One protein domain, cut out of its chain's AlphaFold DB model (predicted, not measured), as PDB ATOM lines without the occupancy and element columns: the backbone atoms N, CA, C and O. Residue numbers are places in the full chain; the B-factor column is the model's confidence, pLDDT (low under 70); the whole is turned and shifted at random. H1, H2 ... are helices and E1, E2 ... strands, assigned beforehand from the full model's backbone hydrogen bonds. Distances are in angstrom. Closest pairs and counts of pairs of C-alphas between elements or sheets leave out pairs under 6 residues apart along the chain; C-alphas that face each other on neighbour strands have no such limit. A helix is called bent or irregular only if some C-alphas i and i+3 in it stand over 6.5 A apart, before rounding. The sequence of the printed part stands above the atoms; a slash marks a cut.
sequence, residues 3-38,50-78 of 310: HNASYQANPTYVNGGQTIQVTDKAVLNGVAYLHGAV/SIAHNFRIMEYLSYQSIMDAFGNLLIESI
ATOM      1  N   HIS A   3     139.170  99.172 179.111       74.75
ATOM      2  CA  HIS A   3     139.731  98.134 179.977       74.75
ATOM      3  C   HIS A   3     139.170  96.772 179.599       74.75
ATOM      4  O   HIS A   3     137.972  96.645 179.342       74.75
ATOM      5  N   ASN A   4     140.022  95.750 179.628       75.69
ATOM      6  CA  ASN A   4     139.554  94.374 179.608       75.69
ATOM      7  C   ASN A   4     138.770  94.101 180.896       75.69
ATOM      8  O   ASN A   4     139.069  94.661 181.950       75.69
ATOM      9  N   ALA A   5     137.777  93.223 180.829       82.12
ATOM     10  CA  ALA A   5     137.031  92.788 181.998       82.12
ATOM     11  C   ALA A   5     136.776  91.286 181.915       82.12
ATOM     12  O   ALA A   5     136.479  90.761 180.845       82.12
ATOM     13  N   SER A   6     136.892  90.606 183.049       85.50
ATOM     14  CA  SER A   6     136.416  89.238 183.220       85.50
ATOM     15  C   SER A   6     135.210  89.273 184.145       85.50
ATOM     16  O   SER A   6     135.195  90.028 185.117       85.50
ATOM     17  N   TYR A   7     134.173  88.521 183.802       86.81
ATOM     18  CA  TYR A   7     132.984  88.375 184.624       86.81
ATOM     19  C   TYR A   7     132.358  87.009 184.363       86.81
ATOM     20  O   TYR A   7     132.467  86.462 183.263       86.81
ATOM     21  N   GLN A   8     131.677  86.474 185.370       89.06
ATOM     22  CA  GLN A   8     130.872  85.272 185.239       89.06
ATOM     23  C   GLN A   8     129.400  85.676 185.241       89.06
ATOM     24  O   GLN A   8     128.900  86.233 186.214       89.06
ATOM     25  N   ALA A   9     128.702  85.419 184.139       86.44
ATOM     26  CA  ALA A   9     127.265  85.637 184.045       86.44
ATOM     27  C   ALA A   9     126.532  84.297 184.165       86.44
ATOM     28  O   ALA A   9     126.811  83.368 183.406       86.44
ATOM     29  N   ASN A  10     125.589  84.205 185.101       86.88
ATOM     30  CA  ASN A  10     124.737  83.039 185.282       86.88
ATOM     31  C   ASN A  10     123.281  83.400 184.931       86.88
ATOM     32  O   ASN A  10     122.589  84.044 185.730       86.88
ATOM     33  N   PRO A  11     122.819  83.069 183.713       87.12
ATOM     34  CA  PRO A  11     121.453  83.335 183.299       87.12
ATOM     35  C   PRO A  11     120.509  82.269 183.862       87.12
ATOM     36  O   PRO A  11     120.708  81.071 183.685       87.12
ATOM     37  N   THR A  12     119.432  82.715 184.499       88.12
ATOM     38  CA  THR A  12     118.342  81.854 184.971       88.12
ATOM     39  C   THR A  12     117.044  82.246 184.281       88.12
ATOM     40  O   THR A  12     116.770  83.429 184.075       88.12
ATOM     41  N   TYR A  13     116.253  81.246 183.898       78.31
ATOM     42  CA  TYR A  13     114.959  81.448 183.257       78.31
ATOM     43  C   TYR A  13     113.895  80.692 184.040       78.31
ATOM     44  O   TYR A  13     113.893  79.461 184.070       78.31
ATOM     45  N   VAL A  14     113.011  81.428 184.712       80.12
ATOM     46  CA  VAL A  14     111.961  80.847 185.554       80.12
ATOM     47  C   VAL A  14     110.638  81.519 185.205       80.12
ATOM     48  O   VAL A  14     110.523  82.739 185.266       80.12
ATOM     49  N   ASN A  15     109.633  80.719 184.832       72.06
ATOM     50  CA  ASN A  15     108.270  81.180 184.521       72.06
ATOM     51  C   ASN A  15     108.195  82.333 183.501       72.06
ATOM     52  O   ASN A  15     107.397  83.252 183.659       72.06
ATOM     53  N   GLY A  16     109.031  82.311 182.459       67.38
ATOM     54  CA  GLY A  16     109.017  83.346 181.424       67.38
ATOM     55  C   GLY A  16     109.898  84.568 181.717       67.38
ATOM     56  O   GLY A  16     110.170  85.347 180.808       67.38
ATOM     57  N   GLY A  17     110.370  84.728 182.958       63.50
ATOM     58  CA  GLY A  17     111.278  85.801 183.357       63.50
ATOM     59  C   GLY A  17     112.742  85.375 183.263       63.50
ATOM     60  O   GLY A  17     113.140  84.374 183.863       63.50
ATOM     61  N   GLN A  18     113.555  86.150 182.540       74.25
ATOM     62  CA  GLN A  18     115.009  85.994 182.519       74.25
ATOM     63  C   GLN A  18     115.638  86.841 183.633       74.25
ATOM     64  O   GLN A  18     115.398  88.042 183.716       74.25
ATOM     65  N   THR A  19     116.463  86.226 184.478       78.81
ATOM     66  CA  THR A  19     117.278  86.916 185.487       78.81
ATOM     67  C   THR A  19     118.741  86.575 185.254       78.81
ATOM     68  O   THR A  19     119.115  85.403 185.256       78.81
ATOM     69  N   ILE A  20     119.574  87.593 185.046       80.25
ATOM     70  CA  ILE A  20     121.013  87.430 184.824       80.25
ATOM     71  C   ILE A  20     121.730  87.876 186.092       80.25
ATOM     72  O   ILE A  20     121.684  89.050 186.451       80.25
ATOM     73  N   GLN A  21     122.387  86.942 186.778       84.50
ATOM     74  CA  GLN A  21     123.272  87.281 187.888       84.50
ATOM     75  C   GLN A  21     124.700  87.380 187.368       84.50
ATOM     76  O   GLN A  21     125.230  86.415 186.822       84.50
ATOM     77  N   VAL A  22     125.304  88.559 187.508       82.75
ATOM     78  CA  VAL A  22     126.711  88.779 187.165       82.75
ATOM     79  C   VAL A  22     127.532  88.763 188.450       82.75
ATOM     80  O   VAL A  22     127.307  89.568 189.351       82.75
ATOM     81  N   THR A  23     128.488  87.847 188.508       84.56
ATOM     82  CA  THR A  23     129.421  87.613 189.615       84.56
ATOM     83  C   THR A  23     130.865  87.752 189.134       84.56
ATOM     84  O   THR A  23     131.139  87.693 187.935       84.56
ATOM     85  N   ASP A  24     131.788  87.988 190.069       81.38
ATOM     86  CA  ASP A  24     133.236  88.034 189.811       81.38
ATOM     87  C   ASP A  24     133.669  89.039 188.733       81.38
ATOM     88  O   ASP A  24     134.528  88.763 187.898       81.38
ATOM     89  N   LYS A  25     133.076  90.241 188.744       83.25
ATOM     90  CA  LYS A  25     133.465  91.321 187.830       83.25
ATOM     91  C   LYS A  25     134.850  91.861 188.207       83.25
ATOM     92  O   LYS A  25     134.976  92.683 189.113       83.25
ATOM     93  N   ALA A  26     135.875  91.444 187.473       86.31
ATOM     94  CA  ALA A  26     137.240  91.936 187.595       86.31
ATOM     95  C   ALA A  26     137.601  92.812 186.391       86.31
ATOM     96  O   ALA A  26     137.578  92.362 185.244       86.31
ATOM     97  N   VAL A  27     137.955  94.071 186.652       80.38
ATOM     98  CA  VAL A  27     138.532  94.958 185.634       80.38
ATOM     99  C   VAL A  27     140.016  94.624 185.512       80.38
ATOM    100  O   VAL A  27     140.756  94.661 186.491       80.38
ATOM    101  N   LEU A  28     140.424  94.246 184.309       82.19
ATOM    102  CA  LEU A  28     141.769  93.819 183.951       82.19
ATOM    103  C   LEU A  28     142.556  95.000 183.345       82.19
ATOM    104  O   LEU A  28     142.298  96.179 183.606       82.19
ATOM    105  N   ASN A  29     143.553  94.666 182.530       80.31
ATOM    106  CA  ASN A  29     144.482  95.597 181.906       80.31
ATOM    107  C   ASN A  29     143.779  96.629 181.008       80.31
ATOM    108  O   ASN A  29     142.774  96.337 180.358       80.31
ATOM    109  N   GLY A  30     144.362  97.827 180.940       67.94
ATOM    110  CA  GLY A  30     143.961  98.857 179.987       67.94
ATOM    111  C   GLY A  30     144.361  98.493 178.555       67.94
ATOM    112  O   GLY A  30     145.478  98.030 178.309       67.94
ATOM    113  N   VAL A  31     143.451  98.733 177.618       69.25
ATOM    114  CA  VAL A  31     143.687  98.645 176.178       69.25
ATOM    115  C   VAL A  31     144.045 100.041 175.681       69.25
ATOM    116  O   VAL A  31     143.250 100.981 175.788       69.25
ATOM    117  N   ALA A  32     145.270 100.186 175.181       68.12
ATOM    118  CA  ALA A  32     145.753 101.433 174.608       68.12
ATOM    119  C   ALA A  32     145.357 101.520 173.130       68.12
ATOM    120  O   ALA A  32     145.458 100.540 172.395       68.12
ATOM    121  N   TYR A  33     144.927 102.703 172.698       65.56
ATOM    122  CA  TYR A  33     144.677 102.996 171.289       65.56
ATOM    123  C   TYR A  33     145.993 103.379 170.609       65.56
ATOM    124  O   TYR A  33     146.669 104.310 171.056       65.56
ATOM    125  N   LEU A  34     146.367 102.666 169.545       66.38
ATOM    126  CA  LEU A  34     147.581 102.950 168.783       66.38
ATOM    127  C   LEU A  34     147.225 103.834 167.582       66.38
ATOM    128  O   LEU A  34     146.457 103.444 166.711       66.38
ATOM    129  N   HIS A  35     147.802 105.038 167.532       58.25
ATOM    130  CA  HIS A  35     147.564 106.002 166.447       58.25
ATOM    131  C   HIS A  35     148.307 105.639 165.144       58.25
ATOM    132  O   HIS A  35     148.013 106.174 164.082       58.25
ATOM    133  N   GLY A  36     149.275 104.724 165.224       56.41
ATOM    134  CA  GLY A  36     150.072 104.234 164.105       56.41
ATOM    135  C   GLY A  36     151.311 103.493 164.606       56.41
ATOM    136  O   GLY A  36     151.728 103.673 165.751       56.41
ATOM    137  N   ALA A  37     151.897 102.657 163.754       54.69
ATOM    138  CA  ALA A  37     153.182 102.012 163.999       54.69
ATOM    139  C   ALA A  37     154.139 102.404 162.869       54.69
ATOM    140  O   ALA A  37     153.820 102.215 161.697       54.69
ATOM    141  N   VAL A  38     155.287 102.987 163.215       49.41
ATOM    142  CA  VAL A  38     156.293 103.434 162.242       49.41
ATOM    143  C   VAL A  38     157.442 102.427 162.258       49.41
ATOM    144  O   VAL A  38     158.099 102.272 163.286       49.41
ATOM    145  N   SER A  50     160.655  93.634 163.798       51.44
ATOM    146  CA  SER A  50     159.422  93.471 163.020       51.44
ATOM    147  C   SER A  50     158.229  93.656 163.964       51.44
ATOM    148  O   SER A  50     158.153  92.963 164.979       51.44
ATOM    149  N   ILE A  51     157.267  94.523 163.627       54.25
ATOM    150  CA  ILE A  51     155.971  94.646 164.336       54.25
ATOM    151  C   ILE A  51     155.318  93.263 164.543       54.25
ATOM    152  O   ILE A  51     154.640  93.035 165.543       54.25
ATOM    153  N   ALA A  52     155.618  92.310 163.652       55.25
ATOM    154  CA  ALA A  52     155.213  90.912 163.738       55.25
ATOM    155  C   ALA A  52     155.690  90.155 164.999       55.25
ATOM    156  O   ALA A  52     155.047  89.187 165.386       55.25
ATOM    157  N   HIS A  53     156.773  90.586 165.655       56.19
ATOM    158  CA  HIS A  53     157.351  89.911 166.828       56.19
ATOM    159  C   HIS A  53     156.932  90.516 168.176       56.19
ATOM    160  O   HIS A  53     157.184  89.913 169.220       56.19
ATOM    161  N   ASN A  54     156.262  91.675 168.197       67.38
ATOM    162  CA  ASN A  54     155.760  92.250 169.442       67.38
ATOM    163  C   ASN A  54     154.314  91.805 169.695       67.38
ATOM    164  O   ASN A  54     153.359  92.420 169.216       67.38
ATOM    165  N   PHE A  55     154.169  90.743 170.490       67.81
ATOM    166  CA  PHE A  55     152.879  90.132 170.824       67.81
ATOM    167  C   PHE A  55     151.841  91.140 171.351       67.81
ATOM    168  O   PHE A  55     150.680  91.078 170.960       67.81
ATOM    169  N   ARG A  56     152.252  92.125 172.166       70.75
ATOM    170  CA  ARG A  56     151.338  93.151 172.705       70.75
ATOM    171  C   ARG A  56     150.830  94.120 171.639       70.75
ATOM    172  O   ARG A  56     149.673  94.517 171.683       70.75
ATOM    173  N   ILE A  57     151.679  94.514 170.690       73.75
ATOM    174  CA  ILE A  57     151.270  95.410 169.594       73.75
ATOM    175  C   ILE A  57     150.303  94.676 168.661       73.75
ATOM    176  O   ILE A  57     149.290  95.245 168.261       73.75
ATOM    177  N   MET A  58     150.577  93.402 168.374       73.94
ATOM    178  CA  MET A  58     149.691  92.563 167.567       73.94
ATOM    179  C   MET A  58     148.322  92.367 168.233       73.94
ATOM    180  O   MET A  58     147.295  92.445 167.560       73.94
ATOM    181  N   GLU A  59     148.297  92.163 169.553       76.00
ATOM    182  CA  GLU A  59     147.066  92.063 170.346       76.00
ATOM    183  C   GLU A  59     146.227  93.348 170.246       76.00
ATOM    184  O   GLU A  59     145.033  93.280 169.949       76.00
ATOM    185  N   TYR A  60     146.847  94.525 170.399       77.88
ATOM    186  CA  TYR A  60     146.144  95.807 170.273       77.88
ATOM    187  C   TYR A  60     145.631  96.077 168.856       77.88
ATOM    188  O   TYR A  60     144.486  96.496 168.706       77.88
ATOM    189  N   LEU A  61     146.427  95.804 167.818       77.38
ATOM    190  CA  LEU A  61     145.998  95.968 166.424       77.38
ATOM    191  C   LEU A  61     144.858  95.008 166.063       77.38
ATOM    192  O   LEU A  61     143.910  95.407 165.389       77.38
ATOM    193  N   SER A  62     144.905  93.771 166.567       81.50
ATOM    194  CA  SER A  62     143.823  92.796 166.387       81.50
ATOM    195  C   SER A  62     142.538  93.286 167.051       81.50
ATOM    196  O   SER A  62     141.492  93.335 166.409       81.50
ATOM    197  N   TYR A  63     142.618  93.732 168.307       81.06
ATOM    198  CA  TYR A  63     141.478  94.306 169.019       81.06
ATOM    199  C   TYR A  63     140.902  95.535 168.301       81.06
ATOM    200  O   TYR A  63     139.689  95.654 168.146       81.06
ATOM    201  N   GLN A  64     141.767  96.429 167.816       78.88
ATOM    202  CA  GLN A  64     141.363  97.623 167.081       78.88
ATOM    203  C   GLN A  64     140.684  97.269 165.756       78.88
ATOM    204  O   GLN A  64     139.669  97.872 165.442       78.88
ATOM    205  N   SER A  65     141.172  96.262 165.027       82.38
ATOM    206  CA  SER A  65     140.525  95.786 163.797       82.38
ATOM    207  C   SER A  65     139.121  95.223 164.043       82.38
ATOM    208  O   SER A  65     138.204  95.493 163.274       82.38
ATOM    209  N   ILE A  66     138.925  94.504 165.155       84.94
ATOM    210  CA  ILE A  66     137.612  93.979 165.553       84.94
ATOM    211  C   ILE A  66     136.673  95.131 165.915       84.94
ATOM    212  O   ILE A  66     135.519  95.142 165.492       84.94
ATOM    213  N   MET A  67     137.165  96.106 166.680       79.75
ATOM    214  CA  MET A  67     136.377  97.272 167.070       79.75
ATOM    215  C   MET A  67     136.045  98.191 165.893       79.75
ATOM    216  O   MET A  67     134.948  98.737 165.858       79.75
ATOM    217  N   ASP A  68     136.947  98.323 164.922       79.25
ATOM    218  CA  ASP A  68     136.716  99.076 163.688       79.25
ATOM    219  C   ASP A  68     135.644  98.399 162.823       79.25
ATOM    220  O   ASP A  68     134.651  99.024 162.461       79.25
ATOM    221  N   ALA A  69     135.755  97.084 162.602       82.50
ATOM    222  CA  ALA A  69     134.732  96.313 161.896       82.50
ATOM    223  C   ALA A  69     133.362  96.375 162.595       82.50
ATOM    224  O   ALA A  69     132.328  96.513 161.941       82.50
ATOM    225  N   PHE A  70     133.345  96.308 163.929       83.38
ATOM    226  CA  PHE A  70     132.123  96.466 164.715       83.38
ATOM    227  C   PHE A  70     131.536  97.880 164.594       83.38
ATOM    228  O   PHE A  70     130.330  98.026 164.405       83.38
ATOM    229  N   GLY A  71     132.371  98.919 164.652       78.00
ATOM    230  CA  GLY A  71     131.952 100.310 164.457       78.00
ATOM    231  C   GLY A  71     131.360 100.550 163.068       78.00
ATOM    232  O   GLY A  71     130.302 101.169 162.952       78.00
ATOM    233  N   ASN A  72     131.981  99.979 162.037       77.19
ATOM    234  CA  ASN A  72     131.464 100.007 160.672       77.19
ATOM    235  C   ASN A  72     130.092  99.325 160.590       77.19
ATOM    236  O   ASN A  72     129.159  99.900 160.048       77.19
ATOM    237  N   LEU A  73     129.882  98.185 161.250       80.12
ATOM    238  CA  LEU A  73     128.559  97.547 161.307       80.12
ATOM    239  C   LEU A  73     127.493  98.450 161.971       80.12
ATOM    240  O   LEU A  73     126.339  98.491 161.545       80.12
ATOM    241  N   LEU A  74     127.870  99.215 162.998       77.56
ATOM    242  CA  LEU A  74     126.948 100.120 163.688       77.56
ATOM    243  C   LEU A  74     126.568 101.365 162.865       77.56
ATOM    244  O   LEU A  74     125.423 101.820 162.958       77.56
ATOM    245  N   ILE A  75     127.514 101.926 162.102       75.12
ATOM    246  CA  ILE A  75     127.418 103.272 161.503       75.12
ATOM    247  C   ILE A  75     127.289 103.243 159.973       75.12
ATOM    248  O   ILE A  75     126.792 104.205 159.389       75.12
ATOM    249  N   GLU A  76     127.730 102.182 159.303       71.44
ATOM    250  CA  GLU A  76     127.853 102.133 157.846       71.44
ATOM    251  C   GLU A  76     126.546 101.712 157.160       71.44
ATOM    252  O   GLU A  76     125.699 101.037 157.737       71.44
ATOM    253  N   SER A  77     126.386 102.135 155.903       67.56
ATOM    254  CA  SER A  77     125.228 101.850 155.048       67.56
ATOM    255  C   SER A  77     125.675 101.175 153.757       67.56
ATOM    256  O   SER A  77     126.672 101.595 153.169       67.56
ATOM    257  N   ILE A  78     124.888 100.236 153.241       66.19
ATOM    258  CA  ILE A  78     125.195  99.557 151.979       66.19
ATOM    259  C   ILE A  78     124.754 100.444 150.809       66.19
ATOM    260  O   ILE A  78     123.616 100.911 150.752       66.19
TER     261      ILE A  78
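What this domain is: This is residues 3 to 38 and 50 to 78 of the 310 residues of an uncharacterized protein of Penicillium chrysogenum (UniProt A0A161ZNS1). Picture an open V: one arm is a long, narrow hairpin of two strands, E1 and E2, and the other is a single helix, H1, which comes near the hairpin at its open end. The two arms hardly meet, and the hairpin's tip, residues 13 to 18, and the far part of the helix with the tail after it, residues 65 to 78, stand free. The 65 printed residues include two named strands and one named helix, in the order E1, E2, H1, and the class is mixed, helices and strands. The sheet is E1 - E2, antiparallel. The whole is extended, with a radius of gyration of the C-alphas of 17.7 A, and its outline is flat, spanning 57 by 37 by 16 A.

How they stand to each other: Start with E1, residues 3 to 14, and E2, residues 17 to 31, which form a hairpin of antiparallel neighbours with 172 degrees between their directions. Near the open end, look at N 4 and O 29, 2.9 A apart and within hydrogen-bond range; near the tip, N 14 and O 17 are within range at 3.1 A. E1 bends by 50 degrees at residue 6, and E2 bends by 76 degrees at residue 28. Then turn to H1, residues 55 to 75: it has 1 pair of C-alphas within 8 A of E2, those of Val 31 and Tyr 60, 7.0 A apart. The centres of E2 and H1 are 21.5 A apart. E1 and H1 are apart. In H1, every O i to N i+4 pair is within hydrogen-bond range.

Where its parts are: Find C-alpha 3 at (139.731, 98.134, 179.977); from there E1 runs 33.2 A to C-alpha 14. After a tight link of 2 residues, E2 begins at C-alpha 17, at (111.278, 85.801, 183.357), and runs back 35.6 A to C-alpha 31. Past the cut, H1 begins at C-alpha 55 and runs 30.1 A to C-alpha 75, at (127.418, 103.272, 161.503). H1 is neither bent nor irregular.

The domain as a whole: The two C-alphas farthest apart are those of Asn 15 and Val 38, at 57.4 A. Residues 39 to 49 are not printed, and across this cut C-alphas 38 and 50 are 10.5 A apart; the link from E2 to H1 crosses it. Without the stretches that stand free, the body has 45 residues and spans 48 by 16 by 14 A. Mean pLDDT of the printed part is 74.9, and you will find values under 70 at residues 16 to 17, 30 to 38, 50 to 55 and 77 to 78 of this model.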